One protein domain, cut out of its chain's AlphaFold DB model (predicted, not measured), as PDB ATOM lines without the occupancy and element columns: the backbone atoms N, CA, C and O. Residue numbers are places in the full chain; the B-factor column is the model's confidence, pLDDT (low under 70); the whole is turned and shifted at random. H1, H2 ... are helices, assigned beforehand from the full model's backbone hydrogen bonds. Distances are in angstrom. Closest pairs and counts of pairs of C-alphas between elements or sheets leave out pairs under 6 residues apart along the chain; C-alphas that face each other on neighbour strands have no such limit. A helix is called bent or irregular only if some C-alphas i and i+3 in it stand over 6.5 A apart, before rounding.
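Overview. This is residues 19 to 115 of the 602 residues of the protein "Integrase core domain protein" of Prevotella marshii DSM 16973 = JCM 13450 (UniProt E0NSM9). One long helix, H3, runs along the length of an elongated body, and the five other helices pack round it on several sides. H1 and H2 form a corner at their short link and both pack on H3, H4 folds back from the last part of H3 and crosses H1, H5 crosses H3 near its last residues, and short H6 packs on the earlier half of H3. The 97 printed residues include six named helices, H1 to H6 in chain order, and no named strand; the class is all helix. The whole is compact, with a radius of gyration of the C-alphas of 13.1 A, and spans 42 by 27 by 22 A.

Arrangement. H3, residues 46 to 68, is the hub, touching five helices. With residues 53 to 62 alone it touches H1, residues 19 to 31, at a steep tilt of 42 degrees, opposite ways; the closest C-alphas, those of Gly 29 and Ser 54, are 4.5 A apart. H2, residues 33 to 39, touches H3 about perpendicular, only just, at 71 degrees, with the C-alphas of Thr 33 and Ser 54 closest at 4.7 A. H1 and H2 meet only through their link. H3 and H4, residues 78 to 88, form a helical hairpin, at a shallow tilt of 21 degrees, opposite ways; their closest C-alphas, Tyr 66 and Leu 78, are 6.8 A apart. H4 also touches H1, at a steep tilt of 52 degrees, the same way, with the C-alphas of Lys 22 and Ala 84 closest at 4.5 A. H5, residues 95 to 107, touches H3 about perpendicular, at 83 degrees, with the C-alphas of Ala 63 and Met 102 closest at 5.3 A. H5 touches H4 about perpendicular, at 78 degrees, with residues 95 to 99 alone; the C-alphas of His 82 and Tyr 95 are closest at 6.3 A. H6, residues 111 to 114, touches H3, with the C-alphas of Tyr 52 and Val 114 closest at 6.1 A. H5 and H6 are close but not clearly touching, and H1 and H5 are apart. The helix packing is mostly crossed: of 6 pairs of helices that touch and have a tilt, 1 is at a shallow tilt, that of H3 and H4. Every O i to N i+4 pair is within hydrogen-bond range in H1, H3 and H4; in H5 7 of 9 are, in H2 1 of 3, beside 2 of 4 O i to N i+3 pairs, and H6 is too short for such a pair.

Along the chain. H3 measures 33.0 A from C-alpha 46 at (55.442, 15.678, 5.471) to C-alpha 68 at (41.045, 30.390, 31.299). H5 measures 19.5 A, H1 18.3 A, H4 15.5 A, H2 10.5 A and H6 5.3 A. H1 begins at C-alpha 19, (58.055, 34.390, 29.256), and H6 ends at C-alpha 114, (45.965, 26.819, 10.521). H2 is irregular: C-alphas 35 and 38 are 7.2 A apart.

Size, cuts and confidence. The C-alphas of Asp 43 and Asn 72, the two farthest apart, are 41.9 A apart. The printed part has no cut and no long link; H1 to H2 and H5 to H6 are tight links. Mean pLDDT of the printed part is 81.8; residues 19, 43 and 70 to 76 are under 70.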
ATOM      1  N   ASP A  19      57.140  35.541  29.277       64.31
ATOM      2  CA  ASP A  19      58.055  34.390  29.256       64.31
ATOM      3  C   ASP A  19      57.398  33.065  29.678       64.31
ATOM      4  O   ASP A  19      57.696  32.007  29.115       64.31
ATOM      5  N   GLY A  20      56.448  33.115  30.617       75.81
ATOM      6  CA  GLY A  20      55.702  31.942  31.070       75.81
ATOM      7  C   GLY A  20      54.763  31.401  29.990       75.81
ATOM      8  O   GLY A  20      54.688  30.187  29.775       75.81
ATOM      9  N   TYR A  21      54.091  32.291  29.254       83.69
ATOM     10  CA  TYR A  21      53.263  31.894  28.113       83.69
ATOM     11  C   TYR A  21      54.112  31.365  26.963       83.69
ATOM     12  O   TYR A  21      53.785  30.320  26.404       83.69
ATOM     13  N   LYS A  22      55.241  32.009  26.657       84.38
ATOM     14  CA  LYS A  22      56.154  31.560  25.600       84.38
ATOM     15  C   LYS A  22      56.636  30.128  25.834       84.38
ATOM     16  O   LYS A  22      56.570  29.307  24.922       84.38
ATOM     17  N   HIS A  23      57.063  29.802  27.055       84.88
ATOM     18  CA  HIS A  23      57.514  28.452  27.391       84.88
ATOM     19  C   HIS A  23      56.394  27.407  27.241       84.88
ATOM     20  O   HIS A  23      56.608  26.346  26.653       84.88
ATOM     21  N   ARG A  24      55.174  27.716  27.704       85.31
ATOM     22  CA  ARG A  24      54.008  26.825  27.555       85.31
ATOM     23  C   ARG A  24      53.646  26.574  26.095       85.31
ATOM     24  O   ARG A  24      53.440  25.427  25.706       85.31
ATOM     25  N   LEU A  25      53.614  27.630  25.287       88.00
ATOM     26  CA  LEU A  25      53.333  27.526  23.860       88.00
ATOM     27  C   LEU A  25      54.401  26.685  23.142       88.00
ATOM     28  O   LEU A  25      54.060  25.815  22.344       88.00
ATOM     29  N   LEU A  26      55.683  26.870  23.464       86.38
ATOM     30  CA  LEU A  26      56.782  26.108  22.863       86.38
ATOM     31  C   LEU A  26      56.738  24.614  23.237       86.38
ATOM     32  O   LEU A  26      56.958  23.748  22.387       86.38
ATOM     33  N   LEU A  27      56.385  24.294  24.486       85.25
ATOM     34  CA  LEU A  27      56.144  22.914  24.918       85.25
ATOM     35  C   LEU A  27      54.951  22.278  24.196       85.25
ATOM     36  O   LEU A  27      55.042  21.128  23.766       85.25
ATOM     37  N   ALA A  28      53.850  23.012  24.022       85.62
ATOM     38  CA  ALA A  28      52.696  22.514  23.277       85.62
ATOM     39  C   ALA A  28      53.064  22.216  21.815       85.62
ATOM     40  O   ALA A  28      52.765  21.133  21.313       85.62
ATOM     41  N   GLY A  29      53.795  23.124  21.161       81.56
ATOM     42  CA  GLY A  29      54.261  22.975  19.778       81.56
ATOM     43  C   GLY A  29      55.323  21.893  19.547       81.56
ATOM     44  O   GLY A  29      55.647  21.618  18.394       81.56
ATOM     45  N   THR A  30      55.868  21.284  20.604       80.94
ATOM     46  CA  THR A  30      56.849  20.185  20.523       80.94
ATOM     47  C   THR A  30      56.245  18.852  20.959       80.94
ATOM     48  O   THR A  30      56.389  17.860  20.249       80.94
ATOM     49  N   ARG A  31      55.520  18.816  22.085       81.44
ATOM     50  CA  ARG A  31      54.939  17.584  22.648       81.44
ATOM     51  C   ARG A  31      53.617  17.181  22.006       81.44
ATOM     52  O   ARG A  31      53.385  15.997  21.788       81.44
ATOM     53  N   ASN A  32      52.766  18.150  21.675       83.81
ATOM     54  CA  ASN A  32      51.413  17.870  21.187       83.81
ATOM     55  C   ASN A  32      51.333  17.842  19.656       83.81
ATOM     56  O   ASN A  32      50.264  17.615  19.102       83.81
ATOM     57  N   THR A  33      52.446  18.023  18.946       80.81
ATOM     58  CA  THR A  33      52.477  17.950  17.477       80.81
ATOM     59  C   THR A  33      51.993  16.592  16.983       80.81
ATOM     60  O   THR A  33      51.109  16.540  16.134       80.81
ATOM     61  N   ALA A  34      52.475  15.496  17.579       80.88
ATOM     62  CA  ALA A  34      52.060  14.137  17.228       80.88
ATOM     63  C   ALA A  34      50.545  13.902  17.399       80.88
ATOM     64  O   ALA A  34      49.961  13.147  16.626       80.88
ATOM     65  N   LEU A  35      49.902  14.596  18.347       85.75
ATOM     66  CA  LEU A  35      48.456  14.515  18.581       85.75
ATOM     67  C   LEU A  35      47.650  15.071  17.397       85.75
ATOM     68  O   LEU A  35      46.614  14.518  17.039       85.75
ATOM     69  N   TYR A  36      48.127  16.153  16.778       85.00
ATOM     70  CA  TYR A  36      47.429  16.816  15.672       85.00
ATOM     71  C   TYR A  36      47.908  16.365  14.286       85.00
ATOM     72  O   TYR A  36      47.252  16.680  13.293       85.00
ATOM     73  N   MET A  37      49.005  15.603  14.197       83.12
ATOM     74  CA  MET A  37      49.555  15.083  12.937       83.12
ATOM     75  C   MET A  37      48.539  14.318  12.069       83.12
ATOM     76  O   MET A  37      48.467  14.627  10.877       83.12
ATOM     77  N   PRO A  38      47.704  13.399  12.603       85.38
ATOM     78  CA  PRO A  38      46.726  12.669  11.788       85.38
ATOM     79  C   PRO A  38      45.726  13.579  11.068       85.38
ATOM     80  O   PRO A  38      45.211  13.224  10.015       85.38
ATOM     81  N   ARG A  39      45.478  14.782  11.601       83.00
ATOM     82  CA  ARG A  39      44.538  15.757  11.031       83.00
ATOM     83  C   ARG A  39      45.069  16.443   9.771       83.00
ATOM     84  O   ARG A  39      44.294  17.029   9.020       83.00
ATOM     85  N   TYR A  40      46.381  16.396   9.564       84.12
ATOM     86  CA  TYR A  40      47.081  17.038   8.451       84.12
ATOM     87  C   TYR A  40      47.839  16.039   7.570       84.12
ATOM     88  O   TYR A  40      48.437  16.444   6.575       84.12
ATOM     89  N   ALA A  41      47.807  14.751   7.918       73.12
ATOM     90  CA  ALA A  41      48.331  13.671   7.100       73.12
ATOM     91  C   ALA A  41      47.379  13.437   5.913       73.12
ATOM     92  O   ALA A  41      46.256  12.970   6.081       73.12
ATOM     93  N   GLY A  42      47.814  13.829   4.719       73.69
ATOM     94  CA  GLY A  42      47.052  13.764   3.469       73.69
ATOM     95  C   GLY A  42      47.942  14.172   2.291       73.69
ATOM     96  O   GLY A  42      49.153  13.979   2.359       73.69
ATOM     97  N   ASP A  43      47.384  14.810   1.259       62.75
ATOM     98  CA  ASP A  43      48.080  15.203   0.010       62.75
ATOM     99  C   ASP A  43      49.109  16.354   0.146       62.75
ATOM    100  O   ASP A  43      49.421  17.056  -0.818       62.75
ATOM    101  N   ILE A  44      49.636  16.612   1.346       77.19
ATOM    102  CA  ILE A  44      50.638  17.657   1.602       77.19
ATOM    103  C   ILE A  44      51.963  17.046   2.062       77.19
ATOM    104  O   ILE A  44      51.995  16.039   2.760       77.19
ATOM    105  N   SER A  45      53.080  17.683   1.695       80.31
ATOM    106  CA  SER A  45      54.429  17.249   2.087       80.31
ATOM    107  C   SER A  45      54.559  17.079   3.606       80.31
ATOM    108  O   SER A  45      54.112  17.960   4.349       80.31
ATOM    109  N   SER A  46      55.251  16.023   4.050       76.88
ATOM    110  CA  SER A  46      55.442  15.678   5.471       76.88
ATOM    111  C   SER A  46      55.898  16.869   6.333       76.88
ATOM    112  O   SER A  46      55.295  17.154   7.364       76.88
ATOM    113  N   GLU A  47      56.861  17.666   5.861       80.06
ATOM    114  CA  GLU A  47      57.344  18.861   6.577       80.06
ATOM    115  C   GLU A  47      56.250  19.919   6.804       80.06
ATOM    116  O   GLU A  47      56.153  20.529   7.870       80.06
ATOM    117  N   LYS A  48      55.377  20.117   5.814       81.75
ATOM    118  CA  LYS A  48      54.268  21.078   5.882       81.75
ATOM    119  C   LYS A  48      53.164  20.591   6.819       81.75
ATOM    120  O   LYS A  48      52.589  21.403   7.544       81.75
ATOM    121  N   ALA A  49      52.906  19.282   6.840       83.12
ATOM    122  CA  ALA A  49      51.991  18.662   7.793       83.12
ATOM    123  C   ALA A  49      52.497  18.818   9.238       83.12
ATOM    124  O   ALA A  49      51.726  19.235  10.102       83.12
ATOM    125  N   VAL A  50      53.798  18.602   9.479       85.75
ATOM    126  CA  VAL A  50      54.444  18.834  10.786       85.75
ATOM    127  C   VAL A  50      54.327  20.298  11.216       85.75
ATOM    128  O   VAL A  50      53.939  20.579  12.352       85.75
ATOM    129  N   GLY A  51      54.579  21.243  10.305       85.50
ATOM    130  CA  GLY A  51      54.421  22.674  10.581       85.50
ATOM    131  C   GLY A  51      52.982  23.073  10.940       85.50
ATOM    132  O   GLY A  51      52.768  23.855  11.867       85.50
ATOM    133  N   TYR A  52      51.980  22.514  10.255       88.50
ATOM    134  CA  TYR A  52      50.567  22.748  10.570       88.50
ATOM    135  C   TYR A  52      50.138  22.102  11.888       88.50
ATOM    136  O   TYR A  52      49.438  22.741  12.675       88.50
ATOM    137  N   ALA A  53      50.590  20.883  12.173       87.62
ATOM    138  CA  ALA A  53      50.310  20.209  13.434       87.62
ATOM    139  C   ALA A  53      50.915  20.959  14.633       87.62
ATOM    140  O   ALA A  53      50.231  21.163  15.636       87.62
ATOM    141  N   SER A  54      52.152  21.452  14.501       89.50
ATOM    142  CA  SER A  54      52.805  22.262  15.536       89.50
ATOM    143  C   SER A  54      52.085  23.599  15.745       89.50
ATOM    144  O   SER A  54      51.784  23.973  16.878       89.50
ATOM    145  N   LEU A  55      51.710  24.299  14.666       89.25
ATOM    146  CA  LEU A  55      50.947  25.547  14.772       89.25
ATOM    147  C   LEU A  55      49.553  25.323  15.384       89.25
ATOM    148  O   LEU A  55      49.106  26.147  16.180       89.25
ATOM    149  N   HIS A  56      48.880  24.217  15.055       91.12
ATOM    150  CA  HIS A  56      47.602  23.843  15.670       91.12
ATOM    151  C   HIS A  56      47.765  23.639  17.176       91.12
ATOM    152  O   HIS A  56      46.980  24.187  17.944       91.12
ATOM    153  N   ALA A  57      48.804  22.917  17.602       89.50
ATOM    154  CA  ALA A  57      49.090  22.689  19.014       89.50
ATOM    155  C   ALA A  57      49.335  23.998  19.778       89.50
ATOM    156  O   ALA A  57      48.781  24.202  20.857       89.50
ATOM    157  N   VAL A  58      50.120  24.906  19.191       90.38
ATOM    158  CA  VAL A  58      50.403  26.223  19.775       90.38
ATOM    159  C   VAL A  58      49.135  27.072  19.872       90.38
ATOM    160  O   VAL A  58      48.891  27.689  20.903       90.38
ATOM    161  N   LEU A  59      48.303  27.103  18.826       90.06
ATOM    162  CA  LEU A  59      47.054  27.869  18.836       90.06
ATOM    163  C   LEU A  59      46.006  27.278  19.785       90.06
ATOM    164  O   LEU A  59      45.270  28.042  20.399       90.06
ATOM    165  N   ALA A  60      45.953  25.953  19.934       88.44
ATOM    166  CA  ALA A  60      45.068  25.281  20.884       88.44
ATOM    167  C   ALA A  60      45.442  25.610  22.334       88.44
ATOM    168  O   ALA A  60      44.575  25.960  23.134       88.44
ATOM    169  N   GLU A  61      46.738  25.588  22.655       88.19
ATOM    170  CA  GLU A  61      47.226  25.990  23.975       88.19
ATOM    171  C   GLU A  61      46.997  27.490  24.223       88.19
ATOM    172  O   GLU A  61      46.528  27.876  25.293       88.19
ATOM    173  N   ALA A  62      47.246  28.341  23.221       87.94
ATOM    174  CA  ALA A  62      46.964  29.773  23.310       87.94
ATOM    175  C   ALA A  62      45.471  30.051  23.543       87.94
ATOM    176  O   ALA A  62      45.129  30.860  24.404       87.94
ATOM    177  N   ALA A  63      44.578  29.352  22.837       87.44
ATOM    178  CA  ALA A  63      43.136  29.465  23.030       87.44
ATOM    179  C   ALA A  63      42.713  28.992  24.430       87.44
ATOM    180  O   ALA A  63      41.893  29.642  25.068       87.44
ATOM    181  N   SER A  64      43.315  27.919  24.951       86.25
ATOM    182  CA  SER A  64      43.066  27.440  26.318       86.25
ATOM    183  C   SER A  64      43.495  28.464  27.378       86.25
ATOM    184  O   SER A  64      42.716  28.794  28.274       86.25
ATOM    185  N   ILE A  65      44.693  29.049  27.235       84.88
ATOM    186  CA  ILE A  65      45.192  30.127  28.109       84.88
ATOM    187  C   ILE A  65      44.280  31.356  28.033       84.88
ATOM    188  O   ILE A  65      43.943  31.944  29.061       84.88
ATOM    189  N   TYR A  66      43.862  31.732  26.822       84.12
ATOM    190  CA  TYR A  66      42.937  32.835  26.600       84.12
ATOM    191  C   TYR A  66      41.590  32.583  27.293       84.12
ATOM    192  O   TYR A  66      41.131  33.443  28.039       84.12
ATOM    193  N   ASN A  67      41.011  31.388  27.141       79.50
ATOM    194  CA  ASN A  67      39.732  31.003  27.747       79.50
ATOM    195  C   ASN A  67      39.790  30.993  29.275       79.50
ATOM    196  O   ASN A  67      38.905  31.544  29.923       79.50
ATOM    197  N   ALA A  68      40.847  30.418  29.851       75.94
ATOM    198  CA  ALA A  68      41.045  30.390  31.299       75.94
ATOM    199  C   ALA A  68      41.206  31.800  31.903       75.94
ATOM    200  O   ALA A  68      40.905  32.012  33.074       75.94
ATOM    201  N   GLY A  69      41.672  32.767  31.106       70.00
ATOM    202  CA  GLY A  69      41.844  34.166  31.498       70.00
ATOM    203  C   GLY A  69      40.674  35.099  31.157       70.00
ATOM    204  O   GLY A  69      40.757  36.297  31.439       70.00
ATOM    205  N   MET A  70      39.600  34.612  30.524       62.03
ATOM    206  CA  MET A  70      38.449  35.430  30.122       62.03
ATOM    207  C   MET A  70      37.412  35.537  31.243       62.03
ATOM    208  O   MET A  70      36.407  34.838  31.240       62.03
ATOM    209  N   VAL A  71      37.633  36.458  32.186       55.12
ATOM    210  CA  VAL A  71      36.653  36.745  33.255       55.12
ATOM    211  C   VAL A  71      35.756  37.956  32.927       55.12
ATOM    212  O   VAL A  71      34.722  38.112  33.558       55.12
ATOM    213  N   ASN A  72      36.075  38.792  31.921       50.31
ATOM    214  CA  ASN A  72      35.170  39.808  31.339       50.31
ATOM    215  C   ASN A  72      35.773  40.483  30.082       50.31
ATOM    216  O   ASN A  72      36.916  40.210  29.717       50.31
ATOM    217  N   VAL A  73      35.011  41.384  29.437       48.38
ATOM    218  CA  VAL A  73      35.301  42.105  28.165       48.38
ATOM    219  C   VAL A  73      36.692  42.785  28.097       48.38
ATOM    220  O   VAL A  73      37.193  43.037  27.002       48.38
ATOM    221  N   TYR A  74      37.365  43.003  29.234       50.59
ATOM    222  CA  TYR A  74      38.717  43.573  29.341       50.59
ATOM    223  C   TYR A  74      39.733  42.560  29.904       50.59
ATOM    224  O   TYR A  74      40.209  42.679  31.029       50.59
ATOM    225  N   SER A  75      40.058  41.534  29.117       56.91
ATOM    226  CA  SER A  75      41.088  40.544  29.462       56.91
ATOM    227  C   SER A  75      42.502  41.087  29.182       56.91
ATOM    228  O   SER A  75      42.880  41.278  28.025       56.91
ATOM    229  N   ASN A  76      43.313  41.275  30.233       67.81
ATOM    230  CA  ASN A  76      44.733  41.676  30.153       67.81
ATOM    231  C   ASN A  76      45.668  40.556  29.641       67.81
ATOM    232  O   ASN A  76      46.875  40.753  29.530       67.81
ATOM    233  N   VAL A  77      45.129  39.373  29.325       78.19
ATOM    234  CA  VAL A  77      45.907  38.179  28.940       78.19
ATOM    235  C   VAL A  77      46.314  38.210  27.465       78.19
ATOM    236  O   VAL A  77      47.317  37.618  27.076       78.19
ATOM    237  N   LEU A  78      45.566  38.929  26.627       84.44
ATOM    238  CA  LEU A  78      45.724  38.865  25.177       84.44
ATOM    239  C   LEU A  78      47.025  39.507  24.662       84.44
ATOM    240  O   LEU A  78      47.613  38.981  23.719       84.44
ATOM    241  N   SER A  79      47.478  40.614  25.264       84.50
ATOM    242  CA  SER A  79      48.713  41.297  24.838       84.50
ATOM    243  C   SER A  79      49.967  40.472  25.150       84.50
ATOM    244  O   SER A  79      50.690  40.151  24.206       84.50
ATOM    245  N   PRO A  80      50.191  40.004  26.398       86.88
ATOM    246  CA  PRO A  80      51.339  39.146  26.702       86.88
ATOM    247  C   PRO A  80      51.305  37.814  25.939       86.88
ATOM    248  O   PRO A  80      52.342  37.284  25.552       86.88
ATOM    249  N   LEU A  81      50.109  37.268  25.683       87.56
ATOM    250  CA  LEU A  81      49.950  36.043  24.901       87.56
ATOM    251  C   LEU A  81      50.271  36.252  23.410       87.56
ATOM    252  O   LEU A  81      50.869  35.373  22.787       87.56
ATOM    253  N   HIS A  82      49.909  37.405  22.832       90.56
ATOM    254  CA  HIS A  82      50.287  37.755  21.458       90.56
ATOM    255  C   HIS A  82      51.796  37.963  21.328       90.56
ATOM    256  O   HIS A  82      52.380  37.466  20.369       90.56
ATOM    257  N   GLU A  83      52.439  38.614  22.300       88.62
ATOM    258  CA  GLU A  83      53.901  38.756  22.351       88.62
ATOM    259  C   GLU A  83      54.600  37.394  22.417       88.62
ATOM    260  O   GLU A  83      55.495  37.116  21.615       88.62
ATOM    261  N   ALA A  84      54.137  36.507  23.304       89.00
ATOM    262  CA  ALA A  84      54.646  35.146  23.427       89.00
ATOM    263  C   ALA A  84      54.481  34.342  22.126       89.00
ATOM    264  O   ALA A  84      55.413  33.665  21.687       89.00
ATOM    265  N   PHE A  85      53.318  34.442  21.472       91.56
ATOM    266  CA  PHE A  85      53.079  33.813  20.173       91.56
ATOM    267  C   PHE A  85      53.987  34.395  19.083       91.56
ATOM    268  O   PHE A  85      54.577  33.644  18.307       91.56
ATOM    269  N   ASN A  86      54.136  35.720  19.033       91.25
ATOM    270  CA  ASN A  86      54.969  36.412  18.052       91.25
ATOM    271  C   ASN A  86      56.463  36.098  18.239       91.25
ATOM    272  O   ASN A  86      57.211  36.105  17.267       91.25
ATOM    273  N   ALA A  87      56.898  35.760  19.455       88.44
ATOM    274  CA  ALA A  87      58.258  35.291  19.713       88.44
ATOM    275  C   ALA A  87      58.539  33.888  19.139       88.44
ATOM    276  O   ALA A  87      59.687  33.588  18.820       88.44
ATOM    277  N   ILE A  88      57.519  33.029  19.013       88.81
ATOM    278  CA  ILE A  88      57.637  31.678  18.424       88.81
ATOM    279  C   ILE A  88      57.418  31.730  16.908       88.81
ATOM    280  O   ILE A  88      58.133  31.078  16.151       88.81
ATOM    281  N   TYR A  89      56.451  32.535  16.460       87.81
ATOM    282  CA  TYR A  89      56.099  32.725  15.054       87.81
ATOM    283  C   TYR A  89      56.160  34.213  14.665       87.81
ATOM    284  O   TYR A  89      55.109  34.866  14.566       87.81
ATOM    285  N   PRO A  90      57.366  34.755  14.400       87.00
ATOM    286  CA  PRO A  90      57.557  36.171  14.101       87.00
ATOM    287  C   PRO A  90      56.679  36.662  12.954       87.00
ATOM    288  O   PRO A  90      56.701  36.118  11.849       87.00
ATOM    289  N   ASN A  91      55.900  37.713  13.219       84.12
ATOM    290  CA  ASN A  91      55.032  38.409  12.267       84.12
ATOM    291  C   ASN A  91      53.988  37.525  11.567       84.12
ATOM    292  O   ASN A  91      53.395  37.938  10.568       84.12
ATOM    293  N   LYS A  92      53.716  36.320  12.086       86.00
ATOM    294  CA  LYS A  92      52.743  35.410  11.471       86.00
ATOM    295  C   LYS A  92      51.335  36.007  11.503       86.00
ATOM    296  O   LYS A  92      50.649  36.000  10.479       86.00
ATOM    297  N   TYR A  93      50.922  36.563  12.647       88.25
ATOM    298  CA  TYR A  93      49.629  37.233  12.830       88.25
ATOM    299  C   TYR A  93      49.787  38.584  13.536       88.25
ATOM    300  O   TYR A  93      50.447  38.683  14.568       88.25
ATOM    301  N   SER A  94      49.119  39.621  13.015       88.31
ATOM    302  CA  SER A  94      48.970  40.895  13.728       88.31
ATOM    303  C   SER A  94      48.117  40.719  14.986       88.31
ATOM    304  O   SER A  94      47.270  39.823  15.025       88.31
ATOM    305  N   TYR A  95      48.278  41.609  15.970       86.50
ATOM    306  CA  TYR A  95      47.533  41.575  17.237       86.50
ATOM    307  C   TYR A  95      46.022  41.383  17.028       86.50
ATOM    308  O   TYR A  95      45.419  40.461  17.570       86.50
ATOM    309  N   HIS A  96      45.407  42.180  16.146       85.88
ATOM    310  CA  HIS A  96      43.972  42.081  15.862       85.88
ATOM    311  C   HIS A  96      43.565  40.768  15.179       85.88
ATOM    312  O   HIS A  96      42.485  40.240  15.456       85.88
ATOM    313  N   ARG A  97      44.406  40.227  14.286       84.38
ATOM    314  CA  ARG A  97      44.136  38.937  13.634       84.38
ATOM    315  C   ARG A  97      44.263  37.794  14.643       84.38
ATOM    316  O   ARG A  97      43.397  36.928  14.660       84.38
ATOM    317  N   PHE A  98      45.286  37.831  15.492       88.81
ATOM    318  CA  PHE A  98      45.481  36.879  16.582       88.81
ATOM    319  C   PHE A  98      44.299  36.905  17.562       88.81
ATOM    320  O   PHE A  98      43.692  35.871  17.809       88.81
ATOM    321  N   ALA A  99      43.882  38.095  18.007       86.56
ATOM    322  CA  ALA A  99      42.709  38.296  18.860       86.56
ATOM    323  C   ALA A  99      41.429  37.688  18.277       86.56
ATOM    324  O   ALA A  99      40.638  37.066  18.984       86.56
ATOM    325  N   ARG A 100      41.217  37.869  16.969       85.94
ATOM    326  CA  ARG A 100      40.077  37.278  16.270       85.94
ATOM    327  C   ARG A 100      40.169  35.754  16.246       85.94
ATOM    328  O   ARG A 100      39.171  35.106  16.524       85.94
ATOM    329  N   TYR A 101      41.345  35.196  15.969       88.31
ATOM    330  CA  TYR A 101      41.560  33.749  15.947       88.31
ATOM    331  C   TYR A 101      41.419  33.090  17.317       88.31
ATOM    332  O   TYR A 101      40.881  31.993  17.381       88.31
ATOM    333  N   MET A 102      41.800  33.760  18.407       89.25
ATOM    334  CA  MET A 102      41.535  33.249  19.757       89.25
ATOM    335  C   MET A 102      40.027  33.130  20.036       89.25
ATOM    336  O   MET A 102      39.600  32.153  20.637       89.25
ATOM    337  N   ARG A 103      39.209  34.070  19.539       83.62
ATOM    338  CA  ARG A 103      37.736  33.980  19.613       83.62
ATOM    339  C   ARG A 103      37.158  32.924  18.671       83.62
ATOM    340  O   ARG A 103      36.280  32.173  19.066       83.62
ATOM    341  N   GLU A 104      37.644  32.847  17.431       83.69
ATOM    342  CA  GLU A 104      37.204  31.826  16.464       83.69
ATOM    343  C   GLU A 104      37.537  30.406  16.952       83.69
ATOM    344  O   GLU A 104      36.752  29.494  16.727       83.69
ATOM    345  N   ALA A 105      38.644  30.222  17.677       84.38
ATOM    346  CA  ALA A 105      39.025  28.944  18.277       84.38
ATOM    347  C   ALA A 105      38.106  28.492  19.432       84.38
ATOM    348  O   ALA A 105      38.164  27.330  19.821       84.38
ATOM    349  N   GLN A 106      37.267  29.379  19.988       75.06
ATOM    350  CA  GLN A 106      36.293  29.026  21.035       75.06
ATOM    351  C   GLN A 106      35.053  28.336  20.471       75.06
ATOM    352  O   GLN A 106      34.479  27.466  21.118       75.06
ATOM    353  N   THR A 107      34.612  28.766  19.291       72.62
ATOM    354  CA  THR A 107      33.342  28.343  18.685       72.62
ATOM    355  C   THR A 107      33.535  27.502  17.428       72.62
ATOM    356  O   THR A 107      32.599  26.844  16.982       72.62
ATOM    357  N   GLY A 108      34.734  27.519  16.848       74.88
ATOM    358  CA  GLY A 108      35.063  26.861  15.594       74.88
ATOM    359  C   GLY A 108      36.335  26.022  15.667       74.88
ATOM    360  O   GLY A 108      37.085  26.022  16.639       74.88
ATOM    361  N   ASP A 109      36.576  25.280  14.590       80.50
ATOM    362  CA  ASP A 109      37.716  24.379  14.477       80.50
ATOM    363  C   ASP A 109      39.018  25.133  14.141       80.50
ATOM    364  O   ASP A 109      39.126  25.776  13.090       80.50
ATOM    365  N   ILE A 110      40.038  24.984  14.997       85.44
ATOM    366  CA  ILE A 110      41.395  25.533  14.817       85.44
ATOM    367  C   ILE A 110      42.018  25.084  13.487       85.44
ATOM    368  O   ILE A 110      42.834  25.807  12.910       85.44
ATOM    369  N   PHE A 111      41.598  23.941  12.939       83.12
ATOM    370  CA  PHE A 111      41.999  23.495  11.604       83.12
ATOM    371  C   PHE A 111      41.803  24.581  10.527       83.12
ATOM    372  O   PHE A 111      42.686  24.792   9.694       83.12
ATOM    373  N   ASN A 112      40.700  25.337  10.586       79.62
ATOM    374  CA  ASN A 112      40.390  26.404   9.626       79.62
ATOM    375  C   ASN A 112      41.253  27.665   9.811       79.62
ATOM    376  O   ASN A 112      41.328  28.502   8.912       79.62
ATOM    377  N   ILE A 113      41.898  27.811  10.971       85.31
ATOM    378  CA  ILE A 113      42.821  28.909  11.280       85.31
ATOM    379  C   ILE A 113      44.224  28.579  10.759       85.31
ATOM    380  O   ILE A 113      44.923  29.454  10.246       85.31
ATOM    381  N   VAL A 114      44.636  27.317  10.907       85.00
ATOM    382  CA  VAL A 114      45.965  26.819  10.521       85.00
ATOM    383  C   VAL A 114      46.080  26.656   9.008       85.00
ATOM    384  O   VAL A 114      47.076  27.075   8.416       85.00
ATOM    385  N   VAL A 115      45.064  26.067   8.375       79.56
ATOM    386  CA  VAL A 115      45.043  25.865   6.927       79.56
ATOM    387  C   VAL A 115      44.437  27.097   6.274       79.56
ATOM    388  O   VAL A 115      43.218  27.241   6.191       79.56
TER     389      VAL A 115